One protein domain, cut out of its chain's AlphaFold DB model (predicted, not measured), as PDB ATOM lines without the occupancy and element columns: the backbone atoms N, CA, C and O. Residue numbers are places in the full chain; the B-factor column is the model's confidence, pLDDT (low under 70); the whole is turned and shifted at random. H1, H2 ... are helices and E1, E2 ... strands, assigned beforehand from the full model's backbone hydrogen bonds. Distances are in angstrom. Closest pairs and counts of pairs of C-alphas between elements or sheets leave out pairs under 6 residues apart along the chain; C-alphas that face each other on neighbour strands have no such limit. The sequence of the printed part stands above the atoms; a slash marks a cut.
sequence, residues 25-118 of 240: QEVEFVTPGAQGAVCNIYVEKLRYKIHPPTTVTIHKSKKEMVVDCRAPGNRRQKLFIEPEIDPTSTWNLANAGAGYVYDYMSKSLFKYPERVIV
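Overview. This is residues 25 to 118 of the 240 residues of an uncharacterized protein of Micavibrio sp. TMED27 (UniProt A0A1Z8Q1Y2). Two sheets face to face form a sandwich, and a helical hairpin, H1 and H2, makes a small head off one end of it, on a neck where residues 84 to 85 pair with 110 to 111. One sheet runs E3, E2, E5, E6, antiparallel; the other runs E4, E1, E7 and is mixed. The printed part has 94 residues, with seven named strands and two named helices in the order E1 E2 E3 E4 E5 E6 H1 H2 E7; its class is mixed. The whole is loose, with a radius of gyration of the C-alphas of 15.5 A and spans of 54 by 23 by 17 A, the head adding to the length.

Arrangement. In the larger sheet, inner strands E2, residues 38 to 43, and E5, residues 65 to 71, are antiparallel, with N 40 and O 68 2.8 A apart, within hydrogen-bond range. Edge strand E3, residues 46 to 50, forms a hairpin with E2, with N 41 and O 48 at 2.8 A. Edge strand E6, residues 75 to 81, forms a hairpin with E5, with N 67 and O 79 at 2.9 A. In the other sheet E1, residues 25 to 30, is antiparallel to E4, residues 54 to 59, with N 27 and O 56 at 2.9 A. E1 is parallel to E7, residues 115 to 117, with N 116 and O 28 at 2.8 A. H1, residues 87 to 96, and H2, residues 98 to 105, touch at a steep tilt of 43 degrees, opposite ways, their closest C-alphas being Leu 93 and Tyr 100, 5.1 A. Neither is on a sheet. Every O i to N i+4 pair is within hydrogen-bond range in H2, and 4 of 6 in H1.

Along the chain. E6 is 19.5 A long, E5 19.3 A and H1 15.5 A. E1 begins at C-alpha 25 (36.178, 39.359, 46.879), and E7 ends at C-alpha 117 (29.950, 31.031, 34.220).

Size, cuts and confidence. The C-alphas farthest apart, Gly 73 and Ala 96, are 54.3 A apart. The printed part has no cut, no link is long, and no printed residue is under 70 in pLDDT.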
ATOM      1  N   GLN A  25      35.870  39.224  48.298       96.00
ATOM      2  CA  GLN A  25      36.178  39.359  46.879       96.00
ATOM      3  C   GLN A  25      34.907  39.619  46.076       96.00
ATOM      4  O   GLN A  25      33.834  39.146  46.441       96.00
ATOM      5  N   GLU A  26      35.029  40.366  44.989       97.88
ATOM      6  CA  GLU A  26      33.944  40.566  44.031       97.88
ATOM      7  C   GLU A  26      33.979  39.440  42.997       97.88
ATOM      8  O   GLU A  26      35.037  39.131  42.450       97.88
ATOM      9  N   VAL A  27      32.836  38.791  42.778       98.25
ATOM     10  CA  VAL A  27      32.683  37.704  41.806       98.25
ATOM     11  C   VAL A  27      31.530  38.040  40.874       98.25
ATOM     12  O   VAL A  27      30.409  38.288  41.325       98.25
ATOM     13  N   GLU A  28      31.808  38.053  39.576       98.62
ATOM     14  CA  GLU A  28      30.821  38.221  38.516       98.62
ATOM     15  C   GLU A  28      30.177  36.870  38.187       98.62
ATOM     16  O   GLU A  28      30.864  35.897  37.872       98.62
ATOM     17  N   PHE A  29      28.848  36.807  38.221       98.56
ATOM     18  CA  PHE A  29      28.093  35.621  37.826       98.56
ATOM     19  C   PHE A  29      27.385  35.860  36.501       98.56
ATOM     20  O   PHE A  29      26.635  36.829  36.362       98.56
ATOM     21  N   VAL A  30      27.573  34.942  35.553       98.56
ATOM     22  CA  VAL A  30      26.982  35.006  34.211       98.56
ATOM     23  C   VAL A  30      26.312  33.672  33.879       98.56
ATOM     24  O   VAL A  30      26.879  32.610  34.127       98.56
ATOM     25  N   THR A  31      25.108  33.714  33.304       98.38
ATOM     26  CA  THR A  31      24.333  32.520  32.920       98.38
ATOM     27  C   THR A  31      24.028  32.506  31.420       98.38
ATOM     28  O   THR A  31      22.915  32.864  31.019       98.38
ATOM     29  N   PRO A  32      24.986  32.145  30.548       98.25
ATOM     30  CA  PRO A  32      24.701  32.041  29.120       98.25
ATOM     31  C   PRO A  32      23.625  30.973  28.860       98.25
ATOM     32  O   PRO A  32      23.538  29.967  29.559       98.25
ATOM     33  N   GLY A  33      22.755  31.211  27.875       96.69
ATOM     34  CA  GLY A  33      21.670  30.285  27.517       96.69
ATOM     35  C   GLY A  33      20.426  30.332  28.420       96.69
ATOM     36  O   GLY A  33      19.471  29.578  28.198       96.69
ATOM     37  N   ALA A  34      20.382  31.212  29.424       97.38
ATOM     38  CA  ALA A  34      19.196  31.435  30.248       97.38
ATOM     39  C   ALA A  34      19.044  32.906  30.656       97.38
ATOM     40  O   ALA A  34      19.957  33.502  31.216       97.38
ATOM     41  N   GLN A  35      17.855  33.465  30.434       96.88
ATOM     42  CA  GLN A  35      17.457  34.766  30.975       96.88
ATOM     43  C   GLN A  35      16.585  34.559  32.217       96.88
ATOM     44  O   GLN A  35      15.814  33.601  32.275       96.88
ATOM     45  N   GLY A  36      16.714  35.433  33.218       96.69
ATOM     46  CA  GLY A  36      15.924  35.345  34.452       96.69
ATOM     47  C   GLY A  36      16.278  34.149  35.341       96.69
ATOM     48  O   GLY A  36      15.428  33.655  36.081       96.69
ATOM     49  N   ALA A  37      17.514  33.650  35.255       98.12
ATOM     50  CA  ALA A  37      17.989  32.618  36.164       98.12
ATOM     51  C   ALA A  37      18.093  33.161  37.599       98.12
ATOM     52  O   ALA A  37      18.443  34.319  37.829       98.12
ATOM     53  N   VAL A  38      17.808  32.304  38.577       98.56
ATOM     54  CA  VAL A  38      17.968  32.599  40.004       98.56
ATOM     55  C   VAL A  38      18.989  31.627  40.566       98.56
ATOM     56  O   VAL A  38      18.783  30.412  40.518       98.56
ATOM     57  N   CYS A  39      20.069  32.156  41.131       98.62
ATOM     58  CA  CYS A  39      21.140  31.344  41.695       98.62
ATOM     59  C   CYS A  39      21.204  31.485  43.212       98.62
ATOM     60  O   CYS A  39      21.113  32.586  43.758       98.62
ATOM     61  N   ASN A  40      21.366  30.349  43.890       98.69
ATOM     62  CA  ASN A  40      21.690  30.274  45.307       98.69
ATOM     63  C   ASN A  40      23.149  29.842  45.438       98.69
ATOM     64  O   ASN A  40      23.508  28.740  45.030       98.69
ATOM     65  N   ILE A  41      23.971  30.712  46.005       98.56
ATOM     66  CA  ILE A  41      25.386  30.457  46.252       98.56
ATOM     67  C   ILE A  41      25.545  30.107  47.725       98.56
ATOM     68  O   ILE A  41      25.068  30.843  48.591       98.56
ATOM     69  N   TYR A  42      26.224  29.005  48.006       98.44
ATOM     70  CA  TYR A  42      26.508  28.531  49.352       98.44
ATOM     71  C   TYR A  42      28.014  28.542  49.581       98.44
ATOM     72  O   TYR A  42      28.762  27.878  48.862       98.44
ATOM     73  N   VAL A  43      28.450  29.284  50.597       97.88
ATOM     74  CA  VAL A  43      29.848  29.337  51.041       97.88
ATOM     75  C   VAL A  43      29.866  29.110  52.545       97.88
ATOM     76  O   VAL A  43      29.373  29.932  53.316       97.88
ATOM     77  N   GLU A  44      30.407  27.971  52.974       95.81
ATOM     78  CA  GLU A  44      30.353  27.507  54.368       95.81
ATOM     79  C   GLU A  44      28.911  27.446  54.930       95.81
ATOM     80  O   GLU A  44      28.207  26.466  54.704       95.81
ATOM     81  N   LYS A  45      28.480  28.463  55.690       96.19
ATOM     82  CA  LYS A  45      27.136  28.595  56.291       96.19
ATOM     83  C   LYS A  45      26.349  29.787  55.731       96.19
ATOM     84  O   LYS A  45      25.228  30.041  56.168       96.19
ATOM     85  N   LEU A  46      26.943  30.540  54.808       97.62
ATOM     86  CA  LEU A  46      26.348  31.728  54.212       97.62
ATOM     87  C   LEU A  46      25.646  31.348  52.911       97.62
ATOM     88  O   LEU A  46      26.150  30.533  52.135       97.62
ATOM     89  N   ARG A  47      24.478  31.951  52.680       98.31
ATOM     90  CA  ARG A  47      23.677  31.768  51.470       98.31
ATOM     91  C   ARG A  47      23.442  33.120  50.809       98.31
ATOM     92  O   ARG A  47      22.859  34.005  51.429       98.31
ATOM     93  N   TYR A  48      23.813  33.234  49.542       98.31
ATOM     94  CA  TYR A  48      23.571  34.416  48.718       98.31
ATOM     95  C   TYR A  48      22.559  34.064  47.630       98.31
ATOM     96  O   TYR A  48      22.683  33.027  46.980       98.31
ATOM     97  N   LYS A  49      21.541  34.906  47.440       98.56
ATOM     98  CA  LYS A  49      20.561  34.762  46.357       98.56
ATOM     99  C   LYS A  49      20.789  35.877  45.347       98.56
ATOM    100  O   LYS A  49      20.742  37.044  45.728       98.56
ATOM    101  N   ILE A  50      21.022  35.520  44.089       98.56
ATOM    102  CA  ILE A  50      21.419  36.463  43.036       98.56
ATOM    103  C   ILE A  50      20.623  36.224  41.744       98.56
ATOM    104  O   ILE A  50      20.095  35.126  41.539       98.56
ATOM    105  N   HIS A  51      20.567  37.236  40.875       98.62
ATOM    106  CA  HIS A  51      19.892  37.192  39.570       98.62
ATOM    107  C   HIS A  51      20.876  37.606  38.459       98.62
ATOM    108  O   HIS A  51      21.000  38.796  38.184       98.62
ATOM    109  N   PRO A  52      21.621  36.660  37.857       98.38
ATOM    110  CA  PRO A  52      22.636  36.970  36.849       98.38
ATOM    111  C   PRO A  52      22.079  37.710  35.612       98.38
ATOM    112  O   PRO A  52      20.946  37.433  35.208       98.38
ATOM    113  N   PRO A  53      22.868  38.599  34.969       98.31
ATOM    114  CA  PRO A  53      24.260  38.942  35.276       98.31
ATOM    115  C   PRO A  53      24.382  39.921  36.454       98.31
ATOM    116  O   PRO A  53      23.712  40.950  36.495       98.31
ATOM    117  N   THR A  54      25.219  39.609  37.445       98.44
ATOM    118  CA  THR A  54      25.440  40.477  38.619       98.44
ATOM    119  C   THR A  54      26.794  40.176  39.257       98.44
ATOM    120  O   THR A  54      27.204  39.017  39.323       98.44
ATOM    121  N   THR A  55      27.451  41.212  39.779       98.62
ATOM    122  CA  THR A  55      28.665  41.098  40.595       98.62
ATOM    123  C   THR A  55      28.302  41.139  42.072       98.62
ATOM    124  O   THR A  55      27.563  42.024  42.506       98.62
ATOM    125  N   VAL A  56      28.802  40.181  42.852       98.25
ATOM    126  CA  VAL A  56      28.499  40.068  44.285       98.25
ATOM    127  C   VAL A  56      29.776  39.931  45.093       98.25
ATOM    128  O   VAL A  56      30.699  39.214  44.716       98.25
ATOM    129  N   THR A  57      29.814  40.614  46.232       98.19
ATOM    130  CA  THR A  57      30.901  40.511  47.202       98.19
ATOM    131  C   THR A  57      30.717  39.263  48.067       98.19
ATOM    132  O   THR A  57      29.746  39.154  48.814       98.19
ATOM    133  N   ILE A  58      31.650  38.318  47.972       97.50
ATOM    134  CA  ILE A  58      31.615  37.019  48.653       97.50
ATOM    135  C   ILE A  58      32.818  36.894  49.589       97.50
ATOM    136  O   ILE A  58      33.924  37.338  49.277       97.50
ATOM    137  N   HIS A  59      32.612  36.267  50.746       96.81
ATOM    138  CA  HIS A  59      33.694  35.925  51.666       96.81
ATOM    139  C   HIS A  59      34.567  34.788  51.125       96.81
ATOM    140  O   HIS A  59      34.064  33.728  50.751       96.81
ATOM    141  N   LYS A  60      35.884  34.994  51.156       95.94
ATOM    142  CA  LYS A  60      36.883  33.967  50.855       95.94
ATOM    143  C   LYS A  60      36.825  32.840  51.885       95.94
ATOM    144  O   LYS A  60      36.621  33.070  53.080       95.94
ATOM    145  N   SER A  61      37.006  31.607  51.426       96.75
ATOM    146  CA  SER A  61      36.938  30.418  52.272       96.75
ATOM    147  C   SER A  61      37.786  29.289  51.692       96.75
ATOM    148  O   SER A  61      37.993  29.203  50.488       96.75
ATOM    149  N   LYS A  62      38.262  28.403  52.576       96.69
ATOM    150  CA  LYS A  62      38.966  27.161  52.214       96.69
ATOM    151  C   LYS A  62      38.018  26.097  51.645       96.69
ATOM    152  O   LYS A  62      38.466  25.138  51.029       96.69
ATOM    153  N   LYS A  63      36.717  26.209  51.924       97.81
ATOM    154  CA  LYS A  63      35.713  25.246  51.458       97.81
ATOM    155  C   LYS A  63      35.275  25.571  50.035       97.81
ATOM    156  O   LYS A  63      35.292  26.732  49.636       97.81
ATOM    157  N   GLU A  64      34.825  24.554  49.314       98.19
ATOM    158  CA  GLU A  64      34.178  24.736  48.017       98.19
ATOM    159  C   GLU A  64      32.965  25.677  48.111       98.19
ATOM    160  O   GLU A  64      32.236  25.707  49.111       98.19
ATOM    161  N   MET A  65      32.769  26.461  47.055       98.25
ATOM    162  CA  MET A  65      31.572  27.259  46.836       98.25
ATOM    163  C   MET A  65      30.599  26.448  45.982       98.25
ATOM    164  O   MET A  65      30.954  25.977  44.903       98.25
ATOM    165  N   VAL A  66      29.359  26.302  46.450       98.69
ATOM    166  CA  VAL A  66      28.315  25.573  45.720       98.69
ATOM    167  C   VAL A  66      27.351  26.570  45.101       98.69
ATOM    168  O   VAL A  66      26.701  27.332  45.816       98.69
ATOM    169  N   VAL A  67      27.226  26.550  43.779       98.50
ATOM    170  CA  VAL A  67      26.330  27.430  43.025       98.50
ATOM    171  C   VAL A  67      25.189  26.589  42.461       98.50
ATOM    172  O   VAL A  67      25.405  25.753  41.591       98.50
ATOM    173  N   ASP A  68      23.974  26.787  42.970       98.56
ATOM    174  CA  ASP A  68      22.757  26.104  42.515       98.56
ATOM    175  C   ASP A  68      21.838  27.102  41.809       98.56
ATOM    176  O   ASP A  68      21.165  27.921  42.449       98.56
ATOM    177  N   CYS A  69      21.834  27.046  40.482       98.38
ATOM    178  CA  CYS A  69      21.065  27.933  39.625       98.38
ATOM    179  C   CYS A  69      19.836  27.229  39.058       98.38
ATOM    180  O   CYS A  69      19.901  26.091  38.585       98.38
ATOM    181  N   ARG A  70      18.716  27.950  39.044       98.00
ATOM    182  CA  ARG A  70      17.480  27.549  38.372       98.00
ATOM    183  C   ARG A  70      17.156  28.553  37.282       98.00
ATOM    184  O   ARG A  70      17.122  29.753  37.544       98.00
ATOM    185  N   ALA A  71      16.896  28.054  36.085       97.75
ATOM    186  CA  ALA A  71      16.495  28.842  34.931       97.75
ATOM    187  C   ALA A  71      15.057  28.492  34.503       97.75
ATOM    188  O   ALA A  71      14.543  27.425  34.866       97.75
ATOM    189  N   PRO A  72      14.400  29.356  33.705       96.06
ATOM    190  CA  PRO A  72      13.121  29.028  33.081       96.06
ATOM    191  C   PRO A  72      13.182  27.712  32.295       96.06
ATOM    192  O   PRO A  72      14.234  27.334  31.763       96.06
ATOM    193  N   GLY A  73      12.047  27.012  32.240       93.88
ATOM    194  CA  GLY A  73      11.969  25.653  31.695       93.88
ATOM    195  C   GLY A  73      12.477  24.579  32.659       93.88
ATOM    196  O   GLY A  73      12.890  23.515  32.215       93.88
ATOM    197  N   ASN A  74      12.495  24.865  33.971       94.12
ATOM    198  CA  ASN A  74      12.916  23.922  35.017       94.12
ATOM    199  C   ASN A  74      14.308  23.314  34.764       94.12
ATOM    200  O   ASN A  74      14.608  22.169  35.100       94.12
ATOM    201  N   ARG A  75      15.187  24.117  34.166       95.88
ATOM    202  CA  ARG A  75      16.590  23.764  33.997       95.88
ATOM    203  C   ARG A  75      17.298  24.081  35.306       95.88
ATOM    204  O   ARG A  75      17.183  25.196  35.821       95.88
ATOM    205  N   ARG A  76      18.025  23.111  35.852       96.81
ATOM    206  CA  ARG A  76      18.804  23.274  37.082       96.81
ATOM    207  C   ARG A  76      20.249  22.897  36.812       96.81
ATOM    208  O   ARG A  76      20.500  21.821  36.284       96.81
ATOM    209  N   GLN A  77      21.167  23.771  37.201       97.62
ATOM    210  CA  GLN A  77      22.601  23.522  37.131       97.62
ATOM    211  C   GLN A  77      23.206  23.708  38.514       97.62
ATOM    212  O   GLN A  77      22.906  24.688  39.203       97.62
ATOM    213  N   LYS A  78      24.044  22.753  38.918       98.06
ATOM    214  CA  LYS A  78      24.761  22.795  40.189       98.06
ATOM    215  C   LYS A  78      26.253  22.693  39.914       98.06
ATOM    216  O   LYS A  78      26.712  21.673  39.414       98.06
ATOM    217  N   LEU A  79      26.980  23.749  40.251       98.25
ATOM    218  CA  LEU A  79      28.421  23.849  40.066       98.25
ATOM    219  C   LEU A  79      29.113  23.853  41.432       98.25
ATOM    220  O   LEU A  79      28.645  24.504  42.369       98.25
ATOM    221  N   PHE A  80      30.219  23.125  41.528       98.31
ATOM    222  CA  PHE A  80      31.106  23.109  42.687       98.31
ATOM    223  C   PHE A  80      32.403  23.796  42.276       98.31
ATOM    224  O   PHE A  80      32.997  23.433  41.264       98.31
ATOM    225  N   ILE A  81      32.788  24.836  43.008       98.38
ATOM    226  CA  ILE A  81      33.942  25.672  42.682       98.38
ATOM    227  C   ILE A  81      34.929  25.560  43.832       98.38
ATOM    228  O   ILE A  81      34.657  26.011  44.950       98.38
ATOM    229  N   GLU A  82      36.073  24.956  43.548       98.25
ATOM    230  CA  GLU A  82      37.171  24.858  44.498       98.25
ATOM    231  C   GLU A  82      37.910  26.204  44.593       98.25
ATOM    232  O   GLU A  82      38.068  26.896  43.584       98.25
ATOM    233  N   PRO A  83      38.326  26.630  45.798       97.56
ATOM    234  CA  PRO A  83      39.143  27.824  45.945       97.56
ATOM    235  C   PRO A  83      40.582  27.562  45.487       97.56
ATOM    236  O   PRO A  83      41.188  26.551  45.844       97.56
ATOM    237  N   GLU A  84      41.163  28.525  44.783       96.88
ATOM    238  CA  GLU A  84      42.575  28.537  44.409       96.88
ATOM    239  C   GLU A  84      43.406  29.286  45.458       96.88
ATOM    240  O   GLU A  84      42.903  30.136  46.199       96.88
ATOM    241  N   ILE A  85      44.699  28.969  45.542       93.88
ATOM    242  CA  ILE A  85      45.637  29.722  46.380       93.88
ATOM    243  C   ILE A  85      46.057  30.965  45.604       93.88
ATOM    244  O   ILE A  85      46.566  30.854  44.490       93.88
ATOM    245  N   ASP A  86      45.873  32.140  46.202       90.38
ATOM    246  CA  ASP A  86      46.253  33.399  45.568       90.38
ATOM    247  C   ASP A  86      47.782  33.436  45.356       90.38
ATOM    248  O   ASP A  86      48.539  33.373  46.338       90.38
ATOM    249  N   PRO A  87      48.286  33.539  44.108       87.19
ATOM    250  CA  PRO A  87      49.722  33.566  43.854       87.19
ATOM    251  C   PRO A  87      50.399  34.740  44.568       87.19
ATOM    252  O   PRO A  87      51.551  34.610  44.989       87.19
ATOM    253  N   THR A  88      49.699  35.855  44.816       82.69
ATOM    254  CA  THR A  88      50.289  36.979  45.563       82.69
ATOM    255  C   THR A  88      50.636  36.605  47.003       82.69
ATOM    256  O   THR A  88      51.639  37.072  47.540       82.69
ATOM    257  N   SER A  89      49.872  35.702  47.620       82.75
ATOM    258  CA  SER A  89      50.160  35.220  48.973       82.75
ATOM    259  C   SER A  89      51.375  34.289  49.016       82.75
ATOM    260  O   SER A  89      52.045  34.195  50.045       82.75
ATOM    261  N   THR A  90      51.730  33.643  47.899       83.62
ATOM    262  CA  THR A  90      52.978  32.862  47.819       83.62
ATOM    263  C   THR A  90      54.218  33.762  47.820       83.62
ATOM    264  O   THR A  90      55.252  33.394  48.375       83.62
ATOM    265  N   TRP A  91      54.109  34.998  47.319       82.94
ATOM    266  CA  TRP A  91      55.188  35.986  47.403       82.94
ATOM    267  C   TRP A  91      55.439  36.473  48.842       82.94
ATOM    268  O   TRP A  91      56.584  36.726  49.231       82.94
ATOM    269  N   ASN A  92      54.392  36.536  49.674       77.00
ATOM    270  CA  ASN A  92      54.522  36.832  51.108       77.00
ATOM    271  C   ASN A  92      55.265  35.720  51.864       77.00
ATOM    272  O   ASN A  92      55.998  35.998  52.818       77.00
ATOM    273  N   LEU A  93      55.112  34.464  51.428       81.38
ATOM    274  CA  LEU A  93      55.861  33.339  51.982       81.38
ATOM    275  C   LEU A  93      57.366  33.502  51.718       81.38
ATOM    276  O   LEU A  93      58.158  33.333  52.641       81.38
ATOM    277  N   ALA A  94      57.744  33.905  50.501       82.75
ATOM    278  CA  ALA A  94      59.141  34.082  50.107       82.75
ATOM    279  C   ALA A  94      59.852  35.241  50.834       82.75
ATOM    280  O   ALA A  94      61.044  35.139  51.112       82.75
ATOM    281  N   ASN A  95      59.142  36.328  51.164       78.00
ATOM    282  CA  ASN A  95      59.777  37.531  51.722       78.00
ATOM    283  C   ASN A  95      60.010  37.506  53.240       78.00
ATOM    284  O   ASN A  95      60.887  38.223  53.711       78.00
ATOM    285  N   ALA A  96      59.257  36.721  54.018       71.44
ATOM    286  CA  ALA A  96      59.492  36.623  55.467       71.44
ATOM    287  C   ALA A  96      58.785  35.452  56.173       71.44
ATOM    288  O   ALA A  96      58.922  35.321  57.388       71.44
ATOM    289  N   GLY A  97      57.970  34.645  55.482       79.25
ATOM    290  CA  GLY A  97      57.181  33.551  56.073       79.25
ATOM    291  C   GLY A  97      56.059  33.973  57.041       79.25
ATOM    292  O   GLY A  97      54.996  33.358  57.054       79.25
ATOM    293  N   ALA A  98      56.236  35.052  57.807       81.88
ATOM    294  CA  ALA A  98      55.276  35.536  58.798       81.88
ATOM    295  C   ALA A  98      53.950  35.994  58.166       81.88
ATOM    296  O   ALA A  98      52.883  35.753  58.731       81.88
ATOM    297  N   GLY A  99      54.002  36.593  56.970       81.69
ATOM    298  CA  GLY A  99      52.806  37.016  56.234       81.69
ATOM    299  C   GLY A  99      51.913  35.840  55.832       81.69
ATOM    300  O   GLY A  99      50.698  35.931  55.939       81.69
ATOM    301  N   TYR A 100      52.508  34.696  55.480       85.69
ATOM    302  CA  TYR A 100      51.756  33.507  55.076       85.69
ATOM    303  C   TYR A 100      50.895  32.939  56.210       85.69
ATOM    304  O   TYR A 100      49.746  32.563  55.987       85.69
ATOM    305  N   VAL A 101      51.421  32.901  57.440       87.19
ATOM    306  CA  VAL A 101      50.654  32.429  58.607       87.19
ATOM    307  C   VAL A 101      49.466  33.355  58.866       87.19
ATOM    308  O   VAL A 101      48.352  32.880  59.093       87.19
ATOM    309  N   TYR A 102      49.683  34.668  58.771       86.12
ATOM    310  CA  TYR A 102      48.619  35.660  58.915       86.12
ATOM    311  C   TYR A 102      47.559  35.541  57.804       86.12
ATOM    312  O   TYR A 102      46.358  35.554  58.088       86.12
ATOM    313  N   ASP A 103      47.978  35.344  56.553       86.25
ATOM    314  CA  ASP A 103      47.082  35.171  55.402       86.25
ATOM    315  C   ASP A 103      46.266  33.870  55.490       86.25
ATOM    316  O   ASP A 103      45.063  33.841  55.208       86.25
ATOM    317  N   TYR A 104      46.891  32.788  55.959       89.06
ATOM    318  CA  TYR A 104      46.209  31.521  56.208       89.06
ATOM    319  C   TYR A 104      45.154  31.662  57.314       89.06
ATOM    320  O   TYR A 104      44.019  31.207  57.150       89.06
ATOM    321  N   MET A 105      45.494  32.325  58.427       88.56
ATOM    322  CA  MET A 105      44.570  32.531  59.550       88.56
ATOM    323  C   MET A 105      43.410  33.469  59.202       88.56
ATOM    324  O   MET A 105      42.274  33.214  59.604       88.56
ATOM    325  N   SER A 106      43.670  34.522  58.429       88.12
ATOM    326  CA  SER A 106      42.641  35.464  57.970       88.12
ATOM    327  C   SER A 106      41.789  34.924  56.812       88.12
ATOM    328  O   SER A 106      40.825  35.578  56.409       88.12
ATOM    329  N   LYS A 107      42.112  33.723  56.298       89.75
ATOM    330  CA  LYS A 107      41.528  33.102  55.095       89.75
ATOM    331  C   LYS A 107      41.721  33.927  53.814       89.75
ATOM    332  O   LYS A 107      41.091  33.621  52.804       89.75
ATOM    333  N   SER A 108      42.578  34.948  53.831       89.50
ATOM    334  CA  SER A 108      42.864  35.784  52.660       89.50
ATOM    335  C   SER A 108      43.619  35.015  51.567       89.50
ATOM    336  O   SER A 108      43.528  35.398  50.398       89.50
ATOM    337  N   LEU A 109      44.279  33.912  51.955       93.19
ATOM    338  CA  LEU A 109      45.047  32.996  51.104       93.19
ATOM    339  C   LEU A 109      44.219  32.325  49.994       93.19
ATOM    340  O   LEU A 109      44.766  31.971  48.953       93.19
ATOM    341  N   PHE A 110      42.922  32.112  50.225       95.88
ATOM    342  CA  PHE A 110      42.038  31.404  49.298       95.88
ATOM    343  C   PHE A 110      41.278  32.400  48.420       95.88
ATOM    344  O   PHE A 110      40.760  33.394  48.926       95.88
ATOM    345  N   LYS A 111      41.172  32.135  47.119       96.19
ATOM    346  CA  LYS A 111      40.474  32.986  46.150       96.19
ATOM    347  C   LYS A 111      39.572  32.124  45.262       96.19
ATOM    348  O   LYS A 111      40.005  31.097  44.759       96.19
ATOM    349  N   TYR A 112      38.319  32.533  45.067       97.88
ATOM    350  CA  TYR A 112      37.476  31.954  44.005       97.88
ATOM    351  C   TYR A 112      37.698  32.720  42.693       97.88
ATOM    352  O   TYR A 112      38.074  33.895  42.762       97.88
ATOM    353  N   PRO A 113      37.428  32.121  41.519       97.75
ATOM    354  CA  PRO A 113      37.509  32.827  40.243       97.75
ATOM    355  C   PRO A 113      36.699  34.126  40.259       97.75
ATOM    356  O   PRO A 113      35.609  34.192  40.824       97.75
ATOM    357  N   GLU A 114      37.233  35.160  39.609       97.75
ATOM    358  CA  GLU A 114      36.587  36.477  39.502       97.75
ATOM    359  C   GLU A 114      35.298  36.414  38.679       97.75
ATOM    360  O   GLU A 114      34.399  37.226  38.872       97.75
ATOM    361  N   ARG A 115      35.192  35.418  37.793       98.31
ATOM    362  CA  ARG A 115      34.045  35.210  36.918       98.31
ATOM    363  C   ARG A 115      33.588  33.761  36.966       98.31
ATOM    364  O   ARG A 115      34.342  32.850  36.635       98.31
ATOM    365  N   VAL A 116      32.331  33.559  37.340       98.44
ATOM    366  CA  VAL A 116      31.673  32.254  37.393       98.44
ATOM    367  C   VAL A 116      30.632  32.184  36.287       98.44
ATOM    368  O   VAL A 116      29.660  32.943  36.271       98.44
ATOM    369  N   ILE A 117      30.836  31.249  35.362       98.50
ATOM    370  CA  ILE A 117      29.950  31.031  34.220       98.50
ATOM    371  C   ILE A 117      29.134  29.768  34.486       98.50
ATOM    372  O   ILE A 117      29.691  28.681  34.619       98.50
ATOM    373  N   VAL A 118      27.812  29.911  34.565       98.31
ATOM    374  CA  VAL A 118      26.884  28.781  34.705       98.31
ATOM    375  C   VAL A 118      26.147  28.597  33.390       98.31
ATOM    376  O   VAL A 118      25.178  29.299  33.098       98.31
TER     377      VAL A 118